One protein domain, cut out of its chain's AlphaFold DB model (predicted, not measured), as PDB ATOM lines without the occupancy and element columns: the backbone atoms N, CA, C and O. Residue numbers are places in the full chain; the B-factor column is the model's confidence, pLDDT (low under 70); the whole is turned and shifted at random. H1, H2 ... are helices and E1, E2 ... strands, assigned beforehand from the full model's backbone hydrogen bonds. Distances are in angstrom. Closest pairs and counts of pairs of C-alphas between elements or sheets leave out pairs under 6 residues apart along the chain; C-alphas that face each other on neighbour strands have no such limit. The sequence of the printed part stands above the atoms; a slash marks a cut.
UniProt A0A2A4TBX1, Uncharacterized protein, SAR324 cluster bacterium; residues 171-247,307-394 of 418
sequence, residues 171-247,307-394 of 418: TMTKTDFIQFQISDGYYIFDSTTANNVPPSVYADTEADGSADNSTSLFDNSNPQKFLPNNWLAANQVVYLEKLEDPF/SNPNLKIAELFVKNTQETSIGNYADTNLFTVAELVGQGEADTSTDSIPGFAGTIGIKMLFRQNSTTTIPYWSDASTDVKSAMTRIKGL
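What this domain is: This is residues 171 to 247 and 307 to 394 of the 418 residues of an uncharacterized protein of SAR324 cluster bacterium (UniProt A0A2A4TBX1). A long, strongly twisted sheet of five strands runs through the domain; H2 and H4 meet nearly at right angles at one end, with E2, E3 and short H1 towards the other. Long loops make much of the rest. The 165 printed residues hold E1 E2 E3 H1 E4 H2 H3 E5 H4 in that order, a mixed class with under half of the residues in named elements. The mixed sheet runs E3 E2 E1 E4 E5; the whole is compact, radius of gyration of the C-alphas 16.5 A, and elongated, spanning 55 by 34 by 30 A.

Where its parts are: Find C-alpha 171 at (-5.544, -27.119, -33.496), where E1, residues 171 to 182, begins its 30.4 A; it bends by 69 degrees at residue 176. Next come E2, 185 to 190, E3, 200 to 204, and H1, 223 to 226. E4, 233 to 243, is 27.1 A long and bends by 52 degrees at residue 240. After the cut look for H2, 309 to 320, 16.5 A; H3, 337 to 341; E5, 359 to 367, 25.4 A; and H4, 382 to 394, 18.4 A, ending at (-25.361, -19.274, -27.143).

How they stand to each other: E1, E2 and E3 form a meander, each strand the antiparallel neighbour of the one before, in two hairpins; look at N 180 and O 187, 2.8 A, and N 202 and O 188, 2.8 A. E1 and E4 are antiparallel, with N 179 and O 235 at 2.8 A. E4 and E5 are parallel, with N 365 and O 238 at 2.8 A. H4 stands at the sheet's level, height 1.8 A; its closest C-alpha pair with E4 is Val 384 and Leu 243, 4.9 A. H2 touches H4, about perpendicular at 85 degrees, closest at C-alphas 318 and 388, 6.1 A, through residues 314 to 318 and 387 to 392 alone. H1, H2 and H3 only graze the sheet. In H2, H3 and H4 every O i to N i+4 pair is within hydrogen-bond range; H1 is too short for one.

The domain as a whole: C-alphas 221 and 247, the two farthest apart, are 55.1 A apart. Residues 248 to 306 are not printed; C-alphas 247 and 307 are 14.7 A apart across the cut. The links E3 to H1, H2 to H3, H3 to E5 and E5 to H4 are long. Mean pLDDT of the printed part is 80.7, with 33 residues under 70, among them 340 to 354.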
ATOM      1  N   THR A 171      -6.893 -26.538 -33.493       86.50
ATOM      2  CA  THR A 171      -5.544 -27.119 -33.496       86.50
ATOM      3  C   THR A 171      -5.487 -28.184 -32.417       86.50
ATOM      4  O   THR A 171      -5.561 -27.880 -31.223       86.50
ATOM      5  N   MET A 172      -5.361 -29.438 -32.839       86.31
ATOM      6  CA  MET A 172      -5.307 -30.603 -31.963       86.31
ATOM      7  C   MET A 172      -3.998 -31.358 -32.153       86.31
ATOM      8  O   MET A 172      -3.540 -31.553 -33.279       86.31
ATOM      9  N   THR A 173      -3.441 -31.866 -31.057       87.38
ATOM     10  CA  THR A 173      -2.230 -32.688 -31.104       87.38
ATOM     11  C   THR A 173      -2.474 -34.026 -30.425       87.38
ATOM     12  O   THR A 173      -2.900 -34.107 -29.269       87.38
ATOM     13  N   LYS A 174      -2.162 -35.094 -31.158       85.00
ATOM     14  CA  LYS A 174      -2.155 -36.466 -30.654       85.00
ATOM     15  C   LYS A 174      -1.017 -36.651 -29.647       85.00
ATOM     16  O   LYS A 174       0.101 -36.203 -29.890       85.00
ATOM     17  N   THR A 175      -1.286 -37.347 -28.547       87.50
ATOM     18  CA  THR A 175      -0.246 -37.768 -27.602       87.50
ATOM     19  C   THR A 175       0.219 -39.196 -27.887       87.50
ATOM     20  O   THR A 175      -0.420 -39.961 -28.610       87.50
ATOM     21  N   ASP A 176       1.306 -39.602 -27.244       87.00
ATOM     22  CA  ASP A 176       1.720 -41.005 -27.217       87.00
ATOM     23  C   ASP A 176       0.928 -41.831 -26.182       87.00
ATOM     24  O   ASP A 176       1.274 -42.982 -25.910       87.00
ATOM     25  N   PHE A 177      -0.134 -41.266 -25.596       89.38
ATOM     26  CA  PHE A 177      -0.933 -41.896 -24.552       89.38
ATOM     27  C   PHE A 177      -2.232 -42.484 -25.103       89.38
ATOM     28  O   PHE A 177      -2.977 -41.834 -25.838       89.38
ATOM     29  N   ILE A 178      -2.538 -43.706 -24.681       90.62
ATOM     30  CA  ILE A 178      -3.826 -44.360 -24.909       90.62
ATOM     31  C   ILE A 178      -4.447 -44.615 -23.542       90.62
ATOM     32  O   ILE A 178      -3.908 -45.387 -22.750       90.62
ATOM     33  N   GLN A 179      -5.584 -43.990 -23.265       93.00
ATOM     34  CA  GLN A 179      -6.393 -44.352 -22.111       93.00
ATOM     35  C   GLN A 179      -7.120 -45.657 -22.433       93.00
ATOM     36  O   GLN A 179      -7.730 -45.777 -23.488       93.00
ATOM     37  N   PHE A 180      -7.101 -46.639 -21.547       91.94
ATOM     38  CA  PHE A 180      -7.886 -47.853 -21.717       91.94
ATOM     39  C   PHE A 180      -8.611 -48.217 -20.429       91.94
ATOM     40  O   PHE A 180      -8.135 -47.966 -19.320       91.94
ATOM     41  N   GLN A 181      -9.784 -48.814 -20.591       92.19
ATOM     42  CA  GLN A 181     -10.595 -49.298 -19.486       92.19
ATOM     43  C   GLN A 181     -10.439 -50.808 -19.371       92.19
ATOM     44  O   GLN A 181     -10.608 -51.536 -20.348       92.19
ATOM     45  N   ILE A 182     -10.205 -51.285 -18.157       88.94
ATOM     46  CA  ILE A 182     -10.430 -52.681 -17.781       88.94
ATOM     47  C   ILE A 182     -11.470 -52.706 -16.660       88.94
ATOM     48  O   ILE A 182     -11.781 -51.680 -16.063       88.94
ATOM     49  N   SER A 183     -12.042 -53.873 -16.371       83.12
ATOM     50  CA  SER A 183     -13.181 -54.021 -15.449       83.12
ATOM     51  C   SER A 183     -13.031 -53.357 -14.068       83.12
ATOM     52  O   SER A 183     -14.039 -53.145 -13.403       83.12
ATOM     53  N   ASP A 184     -11.802 -53.077 -13.614       80.31
ATOM     54  CA  ASP A 184     -11.497 -52.488 -12.305       80.31
ATOM     55  C   ASP A 184     -11.062 -51.005 -12.339       80.31
ATOM     56  O   ASP A 184     -10.829 -50.442 -11.271       80.31
ATOM     57  N   GLY A 185     -10.973 -50.357 -13.509       89.56
ATOM     58  CA  GLY A 185     -10.588 -48.943 -13.597       89.56
ATOM     59  C   GLY A 185     -10.071 -48.490 -14.964       89.56
ATOM     60  O   GLY A 185     -10.098 -49.240 -15.945       89.56
ATOM     61  N   TYR A 186      -9.583 -47.250 -15.005       92.69
ATOM     62  CA  TYR A 186      -8.968 -46.636 -16.180       92.69
ATOM     63  C   TYR A 186      -7.459 -46.505 -15.990       92.69
ATOM     64  O   TYR A 186      -6.943 -46.364 -14.876       92.69
ATOM     65  N   TYR A 187      -6.746 -46.615 -17.104       92.31
ATOM     66  CA  TYR A 187      -5.295 -46.664 -17.131       92.31
ATOM     67  C   TYR A 187      -4.773 -45.935 -18.361       92.31
ATOM     68  O   TYR A 187      -5.418 -45.949 -19.409       92.31
ATOM     69  N   ILE A 188      -3.576 -45.364 -18.256       92.12
ATOM     70  CA  ILE A 188      -2.862 -44.774 -19.387       92.12
ATOM     71  C   ILE A 188      -1.761 -45.720 -19.831       92.12
ATOM     72  O   ILE A 188      -0.872 -46.051 -19.050       92.12
ATOM     73  N   PHE A 189      -1.803 -46.131 -21.090       88.44
ATOM     74  CA  PHE A 189      -0.679 -46.731 -21.787       88.44
ATOM     75  C   PHE A 189       0.159 -45.623 -22.421       88.44
ATOM     76  O   PHE A 189      -0.334 -44.894 -23.280       88.44
ATOM     77  N   ASP A 190       1.419 -45.515 -22.019       86.69
ATOM     78  CA  ASP A 190       2.388 -44.584 -22.584       86.69
ATOM     79  C   ASP A 190       3.274 -45.304 -23.606       86.69
ATOM     80  O   ASP A 190       4.056 -46.203 -23.272       86.69
ATOM     81  N   SER A 191       3.115 -44.907 -24.869       75.38
ATOM     82  CA  SER A 191       3.843 -45.456 -26.007       75.38
ATOM     83  C   SER A 191       5.120 -44.690 -26.356       75.38
ATOM     84  O   SER A 191       5.743 -45.027 -27.363       75.38
ATOM     85  N   THR A 192       5.551 -43.708 -25.546       73.88
ATOM     86  CA  THR A 192       6.802 -42.970 -25.776       73.88
ATOM     87  C   THR A 192       7.986 -43.938 -25.859       73.88
ATOM     88  O   THR A 192       8.510 -44.469 -24.878       73.88
ATOM     89  N   THR A 193       8.423 -44.212 -27.087       53.59
ATOM     90  CA  THR A 193       9.472 -45.190 -27.359       53.59
ATOM     91  C   THR A 193      10.840 -44.607 -27.032       53.59
ATOM     92  O   THR A 193      11.534 -44.079 -27.901       53.59
ATOM     93  N   ALA A 194      11.293 -44.765 -25.793       53.47
ATOM     94  CA  ALA A 194      12.722 -44.910 -25.569       53.47
ATOM     95  C   ALA A 194      13.112 -46.340 -25.979       53.47
ATOM     96  O   ALA A 194      12.595 -47.314 -25.435       53.47
ATOM     97  N   ASN A 195      14.006 -46.480 -26.967       50.94
ATOM     98  CA  ASN A 195      14.533 -47.779 -27.404       50.94
ATOM     99  C   ASN A 195      14.905 -48.652 -26.185       50.94
ATOM    100  O   ASN A 195      15.736 -48.244 -25.374       50.94
ATOM    101  N   ASN A 196      14.329 -49.858 -26.091       55.12
ATOM    102  CA  ASN A 196      14.517 -50.845 -25.011       55.12
ATOM    103  C   ASN A 196      13.878 -50.535 -23.641       55.12
ATOM    104  O   ASN A 196      14.213 -51.215 -22.669       55.12
ATOM    105  N   VAL A 197      12.953 -49.578 -23.537       59.81
ATOM    106  CA  VAL A 197      12.122 -49.413 -22.333       59.81
ATOM    107  C   VAL A 197      10.776 -50.116 -22.563       59.81
ATOM    108  O   VAL A 197      10.141 -49.862 -23.588       59.81
ATOM    109  N   PRO A 198      10.345 -51.042 -21.681       61.94
ATOM    110  CA  PRO A 198       8.994 -51.592 -21.732       61.94
ATOM    111  C   PRO A 198       7.971 -50.453 -21.662       61.94
ATOM    112  O   PRO A 198       8.210 -49.500 -20.920       61.94
ATOM    113  N   PRO A 199       6.853 -50.527 -22.398       69.06
ATOM    114  CA  PRO A 199       5.826 -49.499 -22.316       69.06
ATOM    115  C   PRO A 199       5.332 -49.347 -20.876       69.06
ATOM    116  O   PRO A 199       5.201 -50.334 -20.144       69.06
ATOM    117  N   SER A 200       5.057 -48.108 -20.480       83.56
ATOM    118  CA  SER A 200       4.595 -47.810 -19.130       83.56
ATOM    119  C   SER A 200       3.075 -47.781 -19.094       83.56
ATOM    120  O   SER A 200       2.427 -47.187 -19.950       83.56
ATOM    121  N   VAL A 201       2.502 -48.418 -18.077       87.62
ATOM    122  CA  VAL A 201       1.083 -48.281 -17.731       87.62
ATOM    123  C   VAL A 201       0.954 -47.475 -16.449       87.62
ATOM    124  O   VAL A 201       1.664 -47.776 -15.494       87.62
ATOM    125  N   TYR A 202       0.053 -46.504 -16.398       90.12
ATOM    126  CA  TYR A 202      -0.231 -45.673 -15.224       90.12
ATOM    127  C   TYR A 202      -1.706 -45.780 -14.838       90.12
ATOM    128  O   TYR A 202      -2.531 -46.156 -15.670       90.12
ATOM    129  N   ALA A 203      -2.040 -45.477 -13.582       90.69
ATOM    130  CA  ALA A 203      -3.448 -45.343 -13.205       90.69
ATOM    131  C   ALA A 203      -4.000 -44.013 -13.721       90.69
ATOM    132  O   ALA A 203      -3.298 -43.002 -13.684       90.69
ATOM    133  N   ASP A 204      -5.261 -44.047 -14.122       93.00
ATOM    134  CA  ASP A 204      -6.089 -42.884 -14.410       93.00
ATOM    135  C   ASP A 204      -7.352 -43.005 -13.546       93.00
ATOM    136  O   ASP A 204      -8.363 -43.586 -13.928       93.00
ATOM    137  N   THR A 205      -7.243 -42.593 -12.292       91.44
ATOM    138  CA  THR A 205      -8.305 -42.704 -11.291       91.44
ATOM    139  C   THR A 205      -9.448 -41.730 -11.542       91.44
ATOM    140  O   THR A 205     -10.592 -42.065 -11.229       91.44
ATOM    141  N   GLU A 206      -9.163 -40.574 -12.147       92.69
ATOM    142  CA  GLU A 206     -10.177 -39.596 -12.554       92.69
ATOM    143  C   GLU A 206     -10.779 -39.905 -13.935       92.69
ATOM    144  O   GLU A 206     -11.742 -39.256 -14.346       92.69
ATOM    145  N   ALA A 207     -10.261 -40.915 -14.640       93.75
ATOM    146  CA  ALA A 207     -10.645 -41.282 -15.999       93.75
ATOM    147  C   ALA A 207     -10.564 -40.097 -16.975       93.75
ATOM    148  O   ALA A 207     -11.386 -39.986 -17.890       93.75
ATOM    149  N   ASP A 208      -9.605 -39.194 -16.784       92.19
ATOM    150  CA  ASP A 208      -9.510 -37.906 -17.467       92.19
ATOM    151  C   ASP A 208      -8.583 -37.939 -18.695       92.19
ATOM    152  O   ASP A 208      -8.685 -37.070 -19.560       92.19
ATOM    153  N   GLY A 209      -7.778 -38.993 -18.844       91.38
ATOM    154  CA  GLY A 209      -6.782 -39.133 -19.907       91.38
ATOM    155  C   GLY A 209      -5.368 -38.728 -19.478       91.38
ATOM    156  O   GLY A 209      -4.452 -38.765 -20.302       91.38
ATOM    157  N   SER A 210      -5.181 -38.368 -18.209       89.44
ATOM    158  CA  SER A 210      -3.908 -38.023 -17.585       89.44
ATOM    159  C   SER A 210      -3.418 -39.170 -16.695       89.44
ATOM    160  O   SER A 210      -4.186 -39.951 -16.141       89.44
ATOM    161  N   ALA A 211      -2.098 -39.304 -16.552       85.06
ATOM    162  CA  ALA A 211      -1.521 -40.247 -15.599       85.06
ATOM    163  C   ALA A 211      -1.484 -39.617 -14.196       85.06
ATOM    164  O   ALA A 211      -0.771 -38.636 -13.981       85.06
ATOM    165  N   ASP A 212      -2.179 -40.216 -13.228       80.50
ATOM    166  CA  ASP A 212      -2.223 -39.716 -11.840       80.50
ATOM    167  C   ASP A 212      -0.967 -40.052 -11.034       80.50
ATOM    168  O   ASP A 212      -0.671 -39.451  -9.996       80.50
ATOM    169  N   ASN A 213      -0.229 -41.067 -11.479       75.12
ATOM    170  CA  ASN A 213       0.973 -41.534 -10.818       75.12
ATOM    171  C   ASN A 213       2.169 -41.554 -11.769       75.12
ATOM    172  O   ASN A 213       2.057 -41.789 -12.964       75.12
ATOM    173  N   SER A 214       3.352 -41.314 -11.207       70.88
ATOM    174  CA  SER A 214       4.621 -41.366 -11.941       70.88
ATOM    175  C   SER A 214       5.259 -42.759 -11.943       70.88
ATOM    176  O   SER A 214       6.246 -42.990 -12.642       70.88
ATOM    177  N   THR A 215       4.710 -43.698 -11.167       80.62
ATOM    178  CA  THR A 215       5.204 -45.076 -11.074       80.62
ATOM    179  C   THR A 215       4.385 -45.969 -11.983       80.62
ATOM    180  O   THR A 215       3.185 -46.123 -11.769       80.62
ATOM    181  N   SER A 216       5.043 -46.613 -12.948       81.31
ATOM    182  CA  SER A 216       4.338 -47.547 -13.812       81.31
ATOM    183  C   SER A 216       3.810 -48.753 -13.027       81.31
ATOM    184  O   SER A 216       4.527 -49.385 -12.253       81.31
ATOM    185  N   LEU A 217       2.548 -49.081 -13.279       81.62
ATOM    186  CA  LEU A 217       1.845 -50.274 -12.831       81.62
ATOM    187  C   LEU A 217       2.102 -51.488 -13.729       81.62
ATOM    188  O   LEU A 217       1.512 -52.543 -13.490       81.62
ATOM    189  N   PHE A 218       2.937 -51.355 -14.766       74.38
ATOM    190  CA  PHE A 218       3.247 -52.467 -15.653       74.38
ATOM    191  C   PHE A 218       3.984 -53.566 -14.878       74.38
ATOM    192  O   PHE A 218       5.175 -53.477 -14.572       74.38
ATOM    193  N   ASP A 219       3.238 -54.611 -14.533       69.25
ATOM    194  CA  ASP A 219       3.733 -55.748 -13.779       69.25
ATOM    195  C   ASP A 219       4.332 -56.788 -14.730       69.25
ATOM    196  O   ASP A 219       3.620 -57.567 -15.366       69.25
ATOM    197  N   ASN A 220       5.665 -56.843 -14.786       64.69
ATOM    198  CA  ASN A 220       6.396 -57.851 -15.560       64.69
ATOM    199  C   ASN A 220       6.088 -59.299 -15.129       64.69
ATOM    200  O   ASN A 220       6.400 -60.230 -15.871       64.69
ATOM    201  N   SER A 221       5.494 -59.514 -13.948       61.88
ATOM    202  CA  SER A 221       5.066 -60.835 -13.478       61.88
ATOM    203  C   SER A 221       3.658 -61.229 -13.945       61.88
ATOM    204  O   SER A 221       3.355 -62.423 -13.994       61.88
ATOM    205  N   ASN A 222       2.830 -60.269 -14.377       68.38
ATOM    206  CA  ASN A 222       1.523 -60.519 -14.991       68.38
ATOM    207  C   ASN A 222       1.215 -59.547 -16.152       68.38
ATOM    208  O   ASN A 222       0.231 -58.800 -16.110       68.38
ATOM    209  N   PRO A 223       2.005 -59.587 -17.242       69.44
ATOM    210  CA  PRO A 223       1.819 -58.697 -18.388       69.44
ATOM    211  C   PRO A 223       0.481 -58.930 -19.103       69.44
ATOM    212  O   PRO A 223       0.016 -58.060 -19.834       69.44
ATOM    213  N   GLN A 224      -0.168 -60.084 -18.878       73.88
ATOM    214  CA  GLN A 224      -1.460 -60.397 -19.483       73.88
ATOM    215  C   GLN A 224      -2.571 -59.446 -19.034       73.88
ATOM    216  O   GLN A 224      -3.459 -59.176 -19.834       73.88
ATOM    217  N   LYS A 225      -2.514 -58.899 -17.807       77.06
ATOM    218  CA  LYS A 225      -3.549 -57.982 -17.289       77.06
ATOM    219  C   LYS A 225      -3.788 -56.791 -18.226       77.06
ATOM    220  O   LYS A 225      -4.933 -56.395 -18.415       77.06
ATOM    221  N   PHE A 226      -2.727 -56.263 -18.833       77.69
ATOM    222  CA  PHE A 226      -2.765 -55.040 -19.638       77.69
ATOM    223  C   PHE A 226      -2.806 -55.298 -21.148       77.69
ATOM    224  O   PHE A 226      -2.630 -54.366 -21.928       77.69
ATOM    225  N   LEU A 227      -3.041 -56.542 -21.576       79.00
ATOM    226  CA  LEU A 227      -3.184 -56.856 -22.994       79.00
ATOM    227  C   LEU A 227      -4.518 -56.333 -23.560       79.00
ATOM    228  O   LEU A 227      -5.536 -56.399 -22.862       79.00
ATOM    229  N   PRO A 228      -4.551 -55.903 -24.840       80.19
ATOM    230  CA  PRO A 228      -5.749 -55.340 -25.467       80.19
ATOM    231  C   PRO A 228      -6.993 -56.233 -25.431       80.19
ATOM    232  O   PRO A 228      -8.109 -55.733 -25.418       80.19
ATOM    233  N   ASN A 229      -6.837 -57.555 -25.361       83.19
ATOM    234  CA  ASN A 229      -7.963 -58.492 -25.270       83.19
ATOM    235  C   ASN A 229      -8.758 -58.396 -23.956       83.19
ATOM    236  O   ASN A 229      -9.852 -58.948 -23.877       83.19
ATOM    237  N   ASN A 230      -8.217 -57.722 -22.940       84.75
ATOM    238  CA  ASN A 230      -8.892 -57.477 -21.667       84.75
ATOM    239  C   ASN A 230      -9.509 -56.076 -21.580       84.75
ATOM    240  O   ASN A 230     -10.182 -55.771 -20.594       84.75
ATOM    241  N   TRP A 231      -9.264 -55.218 -22.571       88.81
ATOM    242  CA  TRP A 231      -9.754 -53.847 -22.571       88.81
ATOM    243  C   TRP A 231     -11.234 -53.811 -22.971       88.81
ATOM    244  O   TRP A 231     -11.658 -54.497 -23.903       88.81
ATOM    245  N   LEU A 232     -12.017 -52.989 -22.275       90.00
ATOM    246  CA  LEU A 232     -13.419 -52.695 -22.589       90.00
ATOM    247  C   LEU A 232     -13.539 -51.503 -23.547       90.00
ATOM    248  O   LEU A 232     -14.383 -51.503 -24.441       90.00
ATOM    249  N   ALA A 233     -12.658 -50.518 -23.376       89.38
ATOM    250  CA  ALA A 233     -12.565 -49.311 -24.184       89.38
ATOM    251  C   ALA A 233     -11.095 -48.900 -24.336       89.38
ATOM    252  O   ALA A 233     -10.284 -49.176 -23.448       89.38
ATOM    253  N   ALA A 234     -10.767 -48.237 -25.441       89.94
ATOM    254  CA  ALA A 234      -9.454 -47.676 -25.722       89.94
ATOM    255  C   ALA A 234      -9.614 -46.309 -26.394       89.94
ATOM    256  O   ALA A 234     -10.181 -46.204 -27.477       89.94
ATOM    257  N   ASN A 235      -9.105 -45.261 -25.767       90.44
ATOM    258  CA  ASN A 235      -9.243 -43.892 -26.217       90.44
ATOM    259  C   ASN A 235      -7.863 -43.296 -26.475       90.44
ATOM    260  O   ASN A 235      -7.029 -43.220 -25.571       90.44
ATOM    261  N   GLN A 236      -7.619 -42.848 -27.703       90.56
ATOM    262  CA  GLN A 236      -6.434 -42.055 -27.999       90.56
ATOM    263  C   GLN A 236      -6.537 -40.731 -27.243       90.56
ATOM    264  O   GLN A 236      -7.518 -40.007 -27.405       90.56
ATOM    265  N   VAL A 237      -5.531 -40.396 -26.437       92.38
ATOM    266  CA  VAL A 237      -5.509 -39.096 -25.768       92.38
ATOM    267  C   VAL A 237      -5.037 -38.043 -26.769       92.38
ATOM    268  O   VAL A 237      -4.036 -38.211 -27.472       92.38
ATOM    269  N   VAL A 238      -5.791 -36.958 -26.861       91.81
ATOM    270  CA  VAL A 238      -5.532 -35.799 -27.716       91.81
ATOM    271  C   VAL A 238      -5.702 -34.570 -26.842       91.81
ATOM    272  O   VAL A 238      -6.540 -34.571 -25.942       91.81
ATOM    273  N   TYR A 239      -4.935 -33.513 -27.085       91.06
ATOM    274  CA  TYR A 239      -5.246 -32.227 -26.475       91.06
ATOM    275  C   TYR A 239      -5.571 -31.163 -27.516       91.06
ATOM    276  O   TYR A 239      -4.937 -31.082 -28.571       91.06
ATOM    277  N   LEU A 240      -6.562 -30.339 -27.182       91.50
ATOM    278  CA  LEU A 240      -6.931 -29.141 -27.920       91.50
ATOM    279  C   LEU A 240      -5.989 -28.005 -27.511       91.50
ATOM    280  O   LEU A 240      -5.941 -27.604 -26.345       91.50
ATOM    281  N   GLU A 241      -5.209 -27.509 -28.466       89.38
ATOM    282  CA  GLU A 241      -4.263 -26.410 -28.258       89.38
ATOM    283  C   GLU A 241      -4.934 -25.052 -28.427       89.38
ATOM    284  O   GLU A 241      -4.752 -24.147 -27.604       89.38
ATOM    285  N   LYS A 242      -5.716 -24.936 -29.501       87.38
ATOM    286  CA  LYS A 242      -6.388 -23.715 -29.918       87.38
ATOM    287  C   LYS A 242      -7.760 -24.059 -30.481       87.38
ATOM    288  O   LYS A 242      -7.917 -25.055 -31.183       87.38
ATOM    289  N   LEU A 243      -8.722 -23.193 -30.190       86.69
ATOM    290  CA  LEU A 243     -10.019 -23.149 -30.842       86.69
ATOM    291  C   LEU A 243     -10.258 -21.708 -31.275       86.69
ATOM    292  O   LEU A 243     -10.174 -20.794 -30.455       86.69
ATOM    293  N   GLU A 244     -10.497 -21.496 -32.561       82.69
ATOM    294  CA  GLU A 244     -10.854 -20.184 -33.072       82.69
ATOM    295  C   GLU A 244     -12.294 -19.865 -32.692       82.69
ATOM    296  O   GLU A 244     -13.214 -20.640 -32.939       82.69
ATOM    297  N   ASP A 245     -12.487 -18.709 -32.065       79.69
ATOM    298  CA  ASP A 245     -13.809 -18.203 -31.724       79.69
ATOM    299  C   ASP A 245     -14.519 -17.768 -33.018       79.69
ATOM    300  O   ASP A 245     -14.073 -16.780 -33.619       79.69
ATOM    301  N   PRO A 246     -15.606 -18.446 -33.447       73.81
ATOM    302  CA  PRO A 246     -16.288 -18.135 -34.705       73.81
ATOM    303  C   PRO A 246     -16.931 -16.739 -34.702       73.81
ATOM    304  O   PRO A 246     -17.248 -16.206 -35.761       73.81
ATOM    305  N   PHE A 247     -17.080 -16.106 -33.533       76.62
ATOM    306  CA  PHE A 247     -17.645 -14.764 -33.372       76.62
ATOM    307  C   PHE A 247     -16.586 -13.701 -33.043       76.62
ATOM    308  O   PHE A 247     -16.925 -12.543 -32.784       76.62
ATOM    309  N   SER A 307     -24.180 -25.418 -42.136       56.97
ATOM    310  CA  SER A 307     -23.619 -24.258 -42.847       56.97
ATOM    311  C   SER A 307     -22.252 -23.758 -42.356       56.97
ATOM    312  O   SER A 307     -21.527 -23.159 -43.152       56.97
ATOM    313  N   ASN A 308     -21.841 -24.024 -41.104       65.12
ATOM    314  CA  ASN A 308     -20.532 -23.592 -40.586       65.12
ATOM    315  C   ASN A 308     -19.780 -24.713 -39.826       65.12
ATOM    316  O   ASN A 308     -20.179 -25.079 -38.714       65.12
ATOM    317  N   PRO A 309     -18.676 -25.254 -40.385       65.56
ATOM    318  CA  PRO A 309     -17.933 -26.350 -39.766       65.56
ATOM    319  C   PRO A 309     -17.282 -25.967 -38.429       65.56
ATOM    320  O   PRO A 309     -17.313 -26.785 -37.508       65.56
ATOM    321  N   ASN A 310     -16.781 -24.735 -38.285       68.94
ATOM    322  CA  ASN A 310     -16.139 -24.254 -37.055       68.94
ATOM    323  C   ASN A 310     -17.131 -24.166 -35.902       68.94
ATOM    324  O   ASN A 310     -16.839 -24.605 -34.792       68.94
ATOM    325  N   LEU A 311     -18.318 -23.613 -36.165       73.62
ATOM    326  CA  LEU A 311     -19.366 -23.520 -35.154       73.62
ATOM    327  C   LEU A 311     -19.792 -24.916 -34.688       73.62
ATOM    328  O   LEU A 311     -19.849 -25.169 -33.487       73.62
ATOM    329  N   LYS A 312     -20.025 -25.838 -35.628       72.88
ATOM    330  CA  LYS A 312     -20.419 -27.214 -35.304       72.88
ATOM    331  C   LYS A 312     -19.358 -27.942 -34.473       72.88
ATOM    332  O   LYS A 312     -19.708 -28.679 -33.556       72.88
ATOM    333  N   ILE A 313     -18.072 -27.733 -34.755       74.38
ATOM    334  CA  ILE A 313     -16.980 -28.325 -33.968       74.38
ATOM    335  C   ILE A 313     -16.879 -27.692 -32.583       74.38
ATOM    336  O   ILE A 313     -16.755 -28.406 -31.589       74.38
ATOM    337  N   ALA A 314     -17.001 -26.369 -32.487       78.19
ATOM    338  CA  ALA A 314     -16.976 -25.684 -31.204       78.19
ATOM    339  C   ALA A 314     -18.158 -26.106 -30.308       78.19
ATOM    340  O   ALA A 314     -17.970 -26.361 -29.117       78.19
ATOM    341  N   GLU A 315     -19.359 -26.273 -30.867       77.75
ATOM    342  CA  GLU A 315     -20.507 -26.832 -30.145       77.75
ATOM    343  C   GLU A 315     -20.297 -28.292 -29.735       77.75
ATOM    344  O   GLU A 315     -20.606 -28.665 -28.601       77.75
ATOM    345  N   LEU A 316     -19.741 -29.120 -30.627       79.38
ATOM    346  CA  LEU A 316     -19.410 -30.510 -30.323       79.38
ATOM    347  C   LEU A 316     -18.455 -30.592 -29.124       79.38
ATOM    348  O   LEU A 316     -18.647 -31.439 -28.245       79.38
ATOM    349  N   PHE A 317     -17.463 -29.700 -29.057       86.50
ATOM    350  CA  PHE A 317     -16.570 -29.591 -27.911       86.50
ATOM    351  C   PHE A 317     -17.321 -29.161 -26.654       86.50
ATOM    352  O   PHE A 317     -17.213 -29.855 -25.644       86.50
ATOM    353  N   VAL A 318     -18.114 -28.085 -26.689       86.12
ATOM    354  CA  VAL A 318     -18.882 -27.619 -25.516       86.12
ATOM    355  C   VAL A 318     -19.812 -28.709 -24.978       86.12
ATOM    356  O   VAL A 318     -19.904 -28.885 -23.765       86.12
ATOM    357  N   LYS A 319     -20.469 -29.469 -25.860       81.81
ATOM    358  CA  LYS A 319     -21.414 -30.530 -25.494       81.81
ATOM    359  C   LYS A 319     -20.743 -31.727 -24.824       81.81
ATOM    360  O   LYS A 319     -21.285 -32.271 -23.865       81.81
ATOM    361  N   ASN A 320     -19.604 -32.168 -25.353       85.69
ATOM    362  CA  ASN A 320     -18.970 -33.414 -24.924       85.69
ATOM    363  C   ASN A 320     -17.883 -33.210 -23.867       85.69
ATOM    364  O   ASN A 320     -17.330 -34.196 -23.384       85.69
ATOM    365  N   THR A 321     -17.558 -31.969 -23.494       91.12
ATOM    366  CA  THR A 321     -16.468 -31.683 -22.552       91.12
ATOM    367  C   THR A 321     -16.895 -30.888 -21.332       91.12
ATOM    368  O   THR A 321     -17.933 -30.229 -21.310       91.12
ATOM    369  N   GLN A 322     -16.077 -30.960 -20.286       92.81
ATOM    370  CA  GLN A 322     -16.385 -30.352 -18.999       92.81
ATOM    371  C   GLN A 322     -15.831 -28.940 -18.859       92.81
ATOM    372  O   GLN A 322     -14.655 -28.682 -19.110       92.81
ATOM    373  N   GLU A 323     -16.683 -28.026 -18.389       92.81
ATOM    374  CA  GLU A 323     -16.273 -26.657 -18.066       92.81
ATOM    375  C   GLU A 323     -15.356 -26.626 -16.855       92.81
ATOM    376  O   GLU A 323     -14.300 -26.002 -16.895       92.81
ATOM    377  N   THR A 324     -15.753 -27.292 -15.777       94.06
ATOM    378  CA  THR A 324     -15.092 -27.237 -14.472       94.06
ATOM    379  C   THR A 324     -14.661 -28.620 -14.029       94.06
ATOM    380  O   THR A 324     -15.179 -29.622 -14.520       94.06
ATOM    381  N   SER A 325     -13.768 -28.680 -13.042       92.00
ATOM    382  CA  SER A 325     -13.358 -29.965 -12.487       92.00
ATOM    383  C   SER A 325     -14.510 -30.711 -11.808       92.00
ATOM    384  O   SER A 325     -15.222 -30.136 -10.981       92.00
ATOM    385  N   ILE A 326     -14.669 -31.993 -12.152       90.25
ATOM    386  CA  ILE A 326     -15.691 -32.891 -11.584       90.25
ATOM    387  C   ILE A 326     -15.109 -34.148 -10.910       90.25
ATOM    388  O   ILE A 326     -15.858 -34.918 -10.314       90.25
ATOM    389  N   GLY A 327     -13.790 -34.363 -10.988       85.88
ATOM    390  CA  GLY A 327     -13.064 -35.480 -10.360       85.88
ATOM    391  C   GLY A 327     -13.300 -36.877 -10.958       85.88
ATOM    392  O   GLY A 327     -12.584 -37.808 -10.611       85.88
ATOM    393  N   ASN A 328     -14.289 -37.055 -11.838       90.75
ATOM    394  CA  ASN A 328     -14.466 -38.276 -12.623       90.75
ATOM    395  C   ASN A 328     -15.017 -37.941 -14.013       90.75
ATOM    396  O   ASN A 328     -16.155 -37.493 -14.145       90.75
ATOM    397  N   TYR A 329     -14.220 -38.204 -15.042       91.38
ATOM    398  CA  TYR A 329     -14.503 -37.879 -16.432       91.38
ATOM    399  C   TYR A 329     -14.862 -39.110 -17.267       91.38
ATOM    400  O   TYR A 329     -14.853 -39.014 -18.489       91.38
ATOM    401  N   ALA A 330     -15.185 -40.255 -16.659       90.00
ATOM    402  CA  ALA A 330     -15.429 -41.521 -17.358       90.00
ATOM    403  C   ALA A 330     -16.371 -41.408 -18.570       90.00
ATOM    404  O   ALA A 330     -16.081 -41.999 -19.604       90.00
ATOM    405  N   ASP A 331     -17.432 -40.603 -18.461       87.25
ATOM    406  CA  ASP A 331     -18.458 -40.426 -19.501       87.25
ATOM    407  C   ASP A 331     -18.358 -39.069 -20.229       87.25
ATOM    408  O   ASP A 331     -19.300 -38.631 -20.886       87.25
ATOM    409  N   THR A 332     -17.245 -38.347 -20.068       89.38
ATOM    410  CA  THR A 332     -17.084 -36.969 -20.566       89.38
ATOM    411  C   THR A 332     -15.703 -36.757 -21.182       89.38
ATOM    412  O   THR A 332     -14.802 -37.580 -21.020       89.38
ATOM    413  N   ASN A 333     -15.530 -35.673 -21.939       92.44
ATOM    414  CA  ASN A 333     -14.364 -35.420 -22.791       92.44
ATOM    415  C   ASN A 333     -14.069 -36.569 -23.768       92.44
ATOM    416  O   ASN A 333     -12.915 -36.798 -24.133       92.44
ATOM    417  N   LEU A 334     -15.092 -37.332 -24.144       89.62
ATOM    418  CA  LEU A 334     -14.979 -38.492 -25.013       89.62
ATOM    419  C   LEU A 334     -15.662 -38.199 -26.337       89.62
ATOM    420  O   LEU A 334     -16.780 -37.695 -26.367       89.62
ATOM    421  N   PHE A 335     -14.974 -38.548 -27.414       87.25
ATOM    422  CA  PHE A 335     -15.444 -38.381 -28.778       87.25
ATOM    423  C   PHE A 335     -15.264 -39.693 -29.516       87.25
ATOM    424  O   PHE A 335     -14.244 -40.372 -29.386       87.25
ATOM    425  N   THR A 336     -16.237 -40.054 -30.333       79.25
ATOM    426  CA  THR A 336     -16.034 -41.083 -31.343       79.25
ATOM    427  C   THR A 336     -15.198 -40.515 -32.487       79.25
ATOM    428  O   THR A 336     -15.242 -39.321 -32.789       79.25
ATOM    429  N   VAL A 337     -14.450 -41.381 -33.174       68.75
ATOM    430  CA  VAL A 337     -13.714 -40.981 -34.386       68.75
ATOM    431  C   VAL A 337     -14.679 -40.397 -35.425       68.75
ATOM    432  O   VAL A 337     -14.367 -39.397 -36.056       68.75
ATOM    433  N   ALA A 338     -15.895 -40.943 -35.531       67.81
ATOM    434  CA  ALA A 338     -16.929 -40.439 -36.432       67.81
ATOM    435  C   ALA A 338     -17.397 -39.011 -36.097       67.81
ATOM    436  O   ALA A 338     -17.667 -38.239 -37.012       67.81
ATOM    437  N   GLU A 339     -17.478 -38.639 -34.817       71.12
ATOM    438  CA  GLU A 339     -17.865 -37.282 -34.406       71.12
ATOM    439  C   GLU A 339     -16.809 -36.233 -34.776       71.12
ATOM    440  O   GLU A 339     -17.176 -35.104 -35.094       71.12
ATOM    441  N   LEU A 340     -15.524 -36.603 -34.789       67.50
ATOM    442  CA  LEU A 340     -14.422 -35.695 -35.134       67.50
ATOM    443  C   LEU A 340     -14.064 -35.712 -36.630       67.50
ATOM    444  O   LEU A 340     -13.681 -34.686 -37.178       67.50
ATOM    445  N   VAL A 341     -14.217 -36.854 -37.305       61.62
ATOM    446  CA  VAL A 341     -13.877 -37.040 -38.731       61.62
ATOM    447  C   VAL A 341     -15.082 -36.755 -39.658       61.62
ATOM    448  O   VAL A 341     -14.933 -36.437 -40.839       61.62
ATOM    449  N   GLY A 342     -16.308 -36.770 -39.127       51.34
ATOM    450  CA  GLY A 342     -17.578 -36.683 -39.863       51.34
ATOM    451  C   GLY A 342     -18.064 -35.289 -40.291       51.34
ATOM    452  O   GLY A 342     -19.265 -35.022 -40.226       51.34
ATOM    453  N   GLN A 343     -17.168 -34.417 -40.763       50.25
ATOM    454  CA  GLN A 343     -17.511 -33.174 -41.484       50.25
ATOM    455  C   GLN A 343     -16.952 -33.111 -42.916       50.25
ATOM    456  O   GLN A 343     -17.204 -32.133 -43.614       50.25
ATOM    457  N   GLY A 344     -16.225 -34.129 -43.393       43.22
ATOM    458  CA  GLY A 344     -15.636 -34.042 -44.735       43.22
ATOM    459  C   GLY A 344     -15.242 -35.351 -45.396       43.22
ATOM    460  O   GLY A 344     -15.509 -35.507 -46.583       43.22
ATOM    461  N   GLU A 345     -14.680 -36.320 -44.677       42.62
ATOM    462  CA  GLU A 345     -14.250 -37.568 -45.311       42.62
ATOM    463  C   GLU A 345     -14.656 -38.758 -44.456       42.62
ATOM    464  O   GLU A 345     -14.298 -38.864 -43.291       42.62
ATOM    465  N   ALA A 346     -15.437 -39.667 -45.038       41.38
ATOM    466  CA  ALA A 346     -15.642 -40.985 -44.466       41.38
ATOM    467  C   ALA A 346     -14.314 -41.744 -44.565       41.38
ATOM    468  O   ALA A 346     -14.113 -42.529 -45.496       41.38
ATOM    469  N   ASP A 347     -13.395 -41.498 -43.629       44.97
ATOM    470  CA  ASP A 347     -12.325 -42.448 -43.390       44.97
ATOM    471  C   ASP A 347     -12.988 -43.729 -42.875       44.97
ATOM    472  O   ASP A 347     -13.457 -43.842 -41.745       44.97
ATOM    473  N   THR A 348     -13.156 -44.661 -43.807       40.59
ATOM    474  CA  THR A 348     -13.719 -45.993 -43.577       40.59
ATOM    475  C   THR A 348     -12.649 -46.965 -43.100       40.59
ATOM    476  O   THR A 348     -12.927 -48.165 -43.000       40.59
ATOM    477  N   SER A 349     -11.427 -46.488 -42.820       45.69
ATOM    478  CA  SER A 349     -10.446 -47.311 -42.142       45.69
ATOM    479  C   SER A 349     -11.014 -47.690 -40.777       45.69
ATOM    480  O   SER A 349     -11.249 -46.883 -39.881       45.69
ATOM    481  N   THR A 350     -11.340 -48.971 -40.643       49.47
ATOM    482  CA  THR A 350     -11.592 -49.563 -39.340       49.47
ATOM    483  C   THR A 350     -10.251 -49.566 -38.628       49.47
ATOM    484  O   THR A 350      -9.483 -50.521 -38.775       49.47
ATOM    485  N   ASP A 351      -9.941 -48.489 -37.911       55.56
ATOM    486  CA  ASP A 351      -8.849 -48.510 -36.955       55.56
ATOM    487  C   ASP A 351      -9.134 -49.667 -36.001       55.56
ATOM    488  O   ASP A 351     -10.134 -49.703 -35.288       55.56
ATOM    489  N   SER A 352      -8.306 -50.701 -36.088       59.69
ATOM    490  CA  SER A 352      -8.455 -51.913 -35.302       59.69
ATOM    491  C   SER A 352      -7.188 -52.097 -34.499       59.69
ATOM    492  O   SER A 352      -6.100 -52.200 -35.069       59.69
ATOM    493  N   ILE A 353      -7.322 -52.180 -33.180       66.62
ATOM    494  CA  ILE A 353      -6.236 -52.649 -32.326       66.62
ATOM    495  C   ILE A 353      -6.261 -54.185 -32.410       66.62
ATOM    496  O   ILE A 353      -7.275 -54.794 -32.058       66.62
ATOM    497  N   PRO A 354      -5.199 -54.853 -32.901       69.50
ATOM    498  CA  PRO A 354      -5.199 -56.305 -33.028       69.50
ATOM    499  C   PRO A 354      -5.528 -56.994 -31.695       69.50
ATOM    500  O   PRO A 354      -4.854 -56.780 -30.690       69.50
ATOM    501  N   GLY A 355      -6.566 -57.834 -31.693       71.94
ATOM    502  CA  GLY A 355      -7.012 -58.564 -30.501       71.94
ATOM    503  C   GLY A 355      -7.897 -57.769 -29.534       71.94
ATOM    504  O   GLY A 355      -8.284 -58.323 -28.509       71.94
ATOM    505  N   PHE A 356      -8.245 -56.522 -29.854       80.62
ATOM    506  CA  PHE A 356      -9.221 -55.714 -29.125       80.62
ATOM    507  C   PHE A 356     -10.592 -55.795 -29.802       80.62
ATOM    508  O   PHE A 356     -10.693 -55.704 -31.024       80.62
ATOM    509  N   ALA A 357     -11.647 -55.955 -29.005       77.94
ATOM    510  CA  ALA A 357     -13.033 -55.988 -29.479       77.94
ATOM    511  C   ALA A 357     -13.919 -54.920 -28.809       77.94
ATOM    512  O   ALA A 357     -15.138 -54.954 -28.964       77.94
ATOM    513  N   GLY A 358     -13.316 -54.021 -28.026       79.00
ATOM    514  CA  GLY A 358     -14.020 -52.949 -27.331       79.00
ATOM    515  C   GLY A 358     -14.197 -51.696 -28.188       79.00
ATOM    516  O   GLY A 358     -13.935 -51.691 -29.391       79.00
ATOM    517  N   THR A 359     -14.650 -50.612 -27.559       83.81
ATOM    518  CA  THR A 359     -14.883 -49.330 -28.239       83.81
ATOM    519  C   THR A 359     -13.597 -48.523 -28.385       83.81
ATOM    520  O   THR A 359     -12.814 -48.434 -27.440       83.81
ATOM    521  N   ILE A 360     -13.400 -47.910 -29.556       84.75
ATOM    522  CA  ILE A 360     -12.301 -46.971 -29.808       84.75
ATOM    523  C   ILE A 360     -12.850 -45.549 -29.828       84.75
ATOM    524  O   ILE A 360     -13.847 -45.279 -30.501       84.75
ATOM    525  N   GLY A 361     -12.190 -44.650 -29.108       87.19
ATOM    526  CA  GLY A 361     -12.554 -43.241 -29.053       87.19
ATOM    527  C   GLY A 361     -11.349 -42.315 -28.964       87.19
ATOM    528  O   GLY A 361     -10.191 -42.721 -29.089       87.19
ATOM    529  N   ILE A 362     -11.645 -41.045 -28.733       89.56
ATOM    530  CA  ILE A 362     -10.689 -39.978 -28.478       89.56
ATOM    531  C   ILE A 362     -11.034 -39.374 -27.123       89.56
ATOM    532  O   ILE A 362     -12.173 -38.973 -26.884       89.56
ATOM    533  N   LYS A 363     -10.044 -39.331 -26.233       93.31
ATOM    534  CA  LYS A 363     -10.134 -38.655 -24.942       93.31
ATOM    535  C   LYS A 363      -9.473 -37.295 -25.071       93.31
ATOM    536  O   LYS A 363      -8.297 -37.219 -25.423       93.31
ATOM    537  N   MET A 364     -10.222 -36.235 -24.804       93.69
ATOM    538  CA  MET A 364      -9.733 -34.876 -24.972       93.69
ATOM    539  C   MET A 364      -9.253 -34.265 -23.657       93.69
ATOM    540  O   MET A 364      -9.955 -34.269 -22.650       93.69
ATOM    541  N   LEU A 365      -8.068 -33.672 -23.717       94.81
ATOM    542  CA  LEU A 365      -7.539 -32.741 -22.733       94.81
ATOM    543  C   LEU A 365      -7.437 -31.341 -23.353       94.81
ATOM    544  O   LEU A 365      -7.528 -31.157 -24.566       94.81
ATOM    545  N   PHE A 366      -7.197 -30.334 -22.527       95.31
ATOM    546  CA  PHE A 366      -7.072 -28.947 -22.959       95.31
ATOM    547  C   PHE A 366      -5.708 -28.400 -22.602       95.31
ATOM    548  O   PHE A 366      -5.219 -28.598 -21.489       95.31
ATOM    549  N   ARG A 367      -5.084 -27.675 -23.526       93.94
ATOM    550  CA  ARG A 367      -3.834 -26.987 -23.234       93.94
ATOM    551  C   ARG A 367      -4.099 -25.809 -22.303       93.94
ATOM    552  O   ARG A 367      -4.870 -24.927 -22.652       93.94
ATOM    553  N   GLN A 368      -3.433 -25.760 -21.150       93.69
ATOM    554  CA  GLN A 368      -3.470 -24.600 -20.248       93.69
ATOM    555  C   GLN A 368      -2.347 -23.603 -20.566       93.69
ATOM    556  O   GLN A 368      -2.535 -22.391 -20.536       93.69
ATOM    557  N   ASN A 369      -1.155 -24.117 -20.864       89.25
ATOM    558  CA  ASN A 369       0.034 -23.348 -21.235       89.25
ATOM    559  C   ASN A 369       0.920 -24.208 -22.154       89.25
ATOM    560  O   ASN A 369       0.550 -25.330 -22.462       89.25
ATOM    561  N   SER A 370       2.097 -23.743 -22.574       84.00
ATOM    562  CA  SER A 370       2.932 -24.469 -23.550       84.00
ATOM    563  C   SER A 370       3.344 -25.897 -23.154       84.00
ATOM    564  O   SER A 370       3.754 -26.661 -24.024       84.00
ATOM    565  N   THR A 371       3.253 -26.275 -21.876       85.50
ATOM    566  CA  THR A 371       3.705 -27.585 -21.378       85.50
ATOM    567  C   THR A 371       2.664 -28.354 -20.571       85.50
ATOM    568  O   THR A 371       2.860 -29.537 -20.316       85.50
ATOM    569  N   THR A 372       1.578 -27.711 -20.147       90.50
ATOM    570  CA  THR A 372       0.593 -28.292 -19.228       90.50
ATOM    571  C   THR A 372      -0.749 -28.474 -19.918       90.50
ATOM    572  O   THR A 372      -1.222 -27.589 -20.641       90.50
ATOM    573  N   THR A 373      -1.373 -29.616 -19.656       92.94
ATOM    574  CA  THR A 373      -2.741 -29.944 -20.054       92.94
ATOM    575  C   THR A 373      -3.623 -30.120 -18.825       92.94
ATOM    576  O   THR A 373      -3.125 -30.446 -17.749       92.94
ATOM    577  N   ILE A 374      -4.921 -29.904 -18.994       93.56
ATOM    578  CA  ILE A 374      -5.942 -30.062 -17.959       93.56
ATOM    579  C   ILE A 374      -7.196 -30.727 -18.551       93.56
ATOM    580  O   ILE A 374      -7.423 -30.613 -19.757       93.56
ATOM    581  N   PRO A 375      -8.035 -31.387 -17.741       93.38
ATOM    582  CA  PRO A 375      -9.205 -32.108 -18.242       93.38
ATOM    583  C   PRO A 375     -10.482 -31.262 -18.342       93.38
ATOM    584  O   PRO A 375     -11.551 -31.786 -18.629       93.38
ATOM    585  N   TYR A 376     -10.424 -29.953 -18.112       94.50
ATOM    586  CA  TYR A 376     -11.598 -29.082 -18.193       94.50
ATOM    587  C   TYR A 376     -11.233 -27.744 -18.838       94.50
ATOM    588  O   TYR A 376     -10.104 -27.278 -18.715       94.50
ATOM    589  N   TRP A 377     -12.161 -27.122 -19.565       94.38
ATOM    590  CA  TRP A 377     -11.808 -26.022 -20.472       94.38
ATOM    591  C   TRP A 377     -11.843 -24.623 -19.838       94.38
ATOM    592  O   TRP A 377     -11.285 -23.687 -20.412       94.38
ATOM    593  N   SER A 378     -12.444 -24.435 -18.656       94.31
ATOM    594  CA  SER A 378     -12.524 -23.100 -18.027       94.31
ATOM    595  C   SER A 378     -11.175 -22.534 -17.567       94.31
ATOM    596  O   SER A 378     -11.052 -21.314 -17.439       94.31
ATOM    597  N   ASP A 379     -10.158 -23.380 -17.387       94.56
ATOM    598  CA  ASP A 379      -8.777 -22.978 -17.069       94.56
ATOM    599  C   ASP A 379      -7.800 -23.241 -18.231       94.56
ATOM    600  O   ASP A 379      -6.581 -23.213 -18.036       94.56
ATOM    601  N   ALA A 380      -8.318 -23.526 -19.431       95.12
ATOM    602  CA  ALA A 380      -7.507 -23.757 -20.621       95.12
ATOM    603  C   ALA A 380      -6.874 -22.450 -21.132       95.12
ATOM    604  O   ALA A 380      -7.051 -21.371 -20.557       95.12
ATOM    605  N   SER A 381      -6.132 -22.543 -22.236       92.69
ATOM    606  CA  SER A 381      -5.598 -21.393 -22.957       92.69
ATOM    607  C   SER A 381      -6.712 -20.384 -23.255       92.69
ATOM    608  O   SER A 381      -7.873 -20.750 -23.455       92.69
ATOM    609  N   THR A 382      -6.366 -19.094 -23.272       90.50
ATOM    610  CA  THR A 382      -7.341 -18.008 -23.457       90.50
ATOM    611  C   THR A 382      -8.200 -18.204 -24.703       90.50
ATOM    612  O   THR A 382      -9.400 -17.947 -24.637       90.50
ATOM    613  N   ASP A 383      -7.611 -18.682 -25.799       87.12
ATOM    614  CA  ASP A 383      -8.308 -18.907 -27.068       87.12
ATOM    615  C   ASP A 383      -9.401 -19.971 -26.909       87.12
ATOM    616  O   ASP A 383     -10.569 -19.703 -27.187       87.12
ATOM    617  N   VAL A 384      -9.050 -21.132 -26.340       90.88
ATOM    618  CA  VAL A 384     -10.003 -22.215 -26.056       90.88
ATOM    619  C   VAL A 384     -11.074 -21.746 -25.075       90.88
ATOM    620  O   VAL A 384     -12.263 -21.846 -25.364       90.88
ATOM    621  N   LYS A 385     -10.671 -21.186 -23.928       91.88
ATOM    622  CA  LYS A 385     -11.600 -20.729 -22.888       91.88
ATOM    623  C   LYS A 385     -12.601 -19.712 -23.430       91.88
ATOM    624  O   LYS A 385     -13.793 -19.822 -23.144       91.88
ATOM    625  N   SER A 386     -12.132 -18.711 -24.173       87.56
ATOM    626  CA  SER A 386     -12.979 -17.624 -24.672       87.56
ATOM    627  C   SER A 386     -13.963 -18.133 -25.719       87.56
ATOM    628  O   SER A 386     -15.154 -17.845 -25.599       87.56
ATOM    629  N   ALA A 387     -13.494 -18.941 -26.678       86.44
ATOM    630  CA  ALA A 387     -14.355 -19.563 -27.680       86.44
ATOM    631  C   ALA A 387     -15.434 -20.431 -27.010       86.44
ATOM    632  O   ALA A 387     -16.623 -20.184 -27.191       86.44
ATOM    633  N   MET A 388     -15.036 -21.367 -26.143       87.62
ATOM    634  CA  MET A 388     -15.952 -22.285 -25.452       87.62
ATOM    635  C   MET A 388     -16.966 -21.550 -24.564       87.62
ATOM    636  O   MET A 388     -18.148 -21.883 -24.577       87.62
ATOM    637  N   THR A 389     -16.530 -20.513 -23.835       86.56
ATOM    638  CA  THR A 389     -17.415 -19.676 -23.004       86.56
ATOM    639  C   THR A 389     -18.465 -18.983 -23.862       86.56
ATOM    640  O   THR A 389     -19.644 -18.977 -23.509       86.56
ATOM    641  N   ARG A 390     -18.049 -18.402 -24.995       80.44
ATOM    642  CA  ARG A 390     -18.967 -17.687 -25.877       80.44
ATOM    643  C   ARG A 390     -19.971 -18.644 -26.501       80.44
ATOM    644  O   ARG A 390     -21.156 -18.367 -26.388       80.44
ATOM    645  N   ILE A 391     -19.518 -19.776 -27.051       80.56
ATOM    646  CA  ILE A 391     -20.389 -20.817 -27.622       80.56
ATOM    647  C   ILE A 391     -21.368 -21.357 -26.587       80.56
ATOM    648  O   ILE A 391     -22.565 -21.421 -26.847       80.56
ATOM    649  N   LYS A 392     -20.895 -21.683 -25.381       79.19
ATOM    650  CA  LYS A 392     -21.773 -22.126 -24.297       79.19
ATOM    651  C   LYS A 392     -22.842 -21.084 -23.954       79.19
ATOM    652  O   LYS A 392     -23.975 -21.449 -23.660       79.19
ATOM    653  N   GLY A 393     -22.501 -19.797 -24.014       72.38
ATOM    654  CA  GLY A 393     -23.451 -18.701 -23.824       72.38
ATOM    655  C   GLY A 393     -24.555 -18.624 -24.887       72.38
ATOM    656  O   GLY A 393     -25.572 -17.981 -24.640       72.38
ATOM    657  N   LEU A 394     -24.391 -19.282 -26.040       70.38
ATOM    658  CA  LEU A 394     -25.361 -19.274 -27.143       70.38
ATOM    659  C   LEU A 394     -26.481 -20.296 -26.998       70.38
ATOM    660  O   LEU A 394     -27.492 -20.160 -27.678       70.38
TER     661      LEU A 394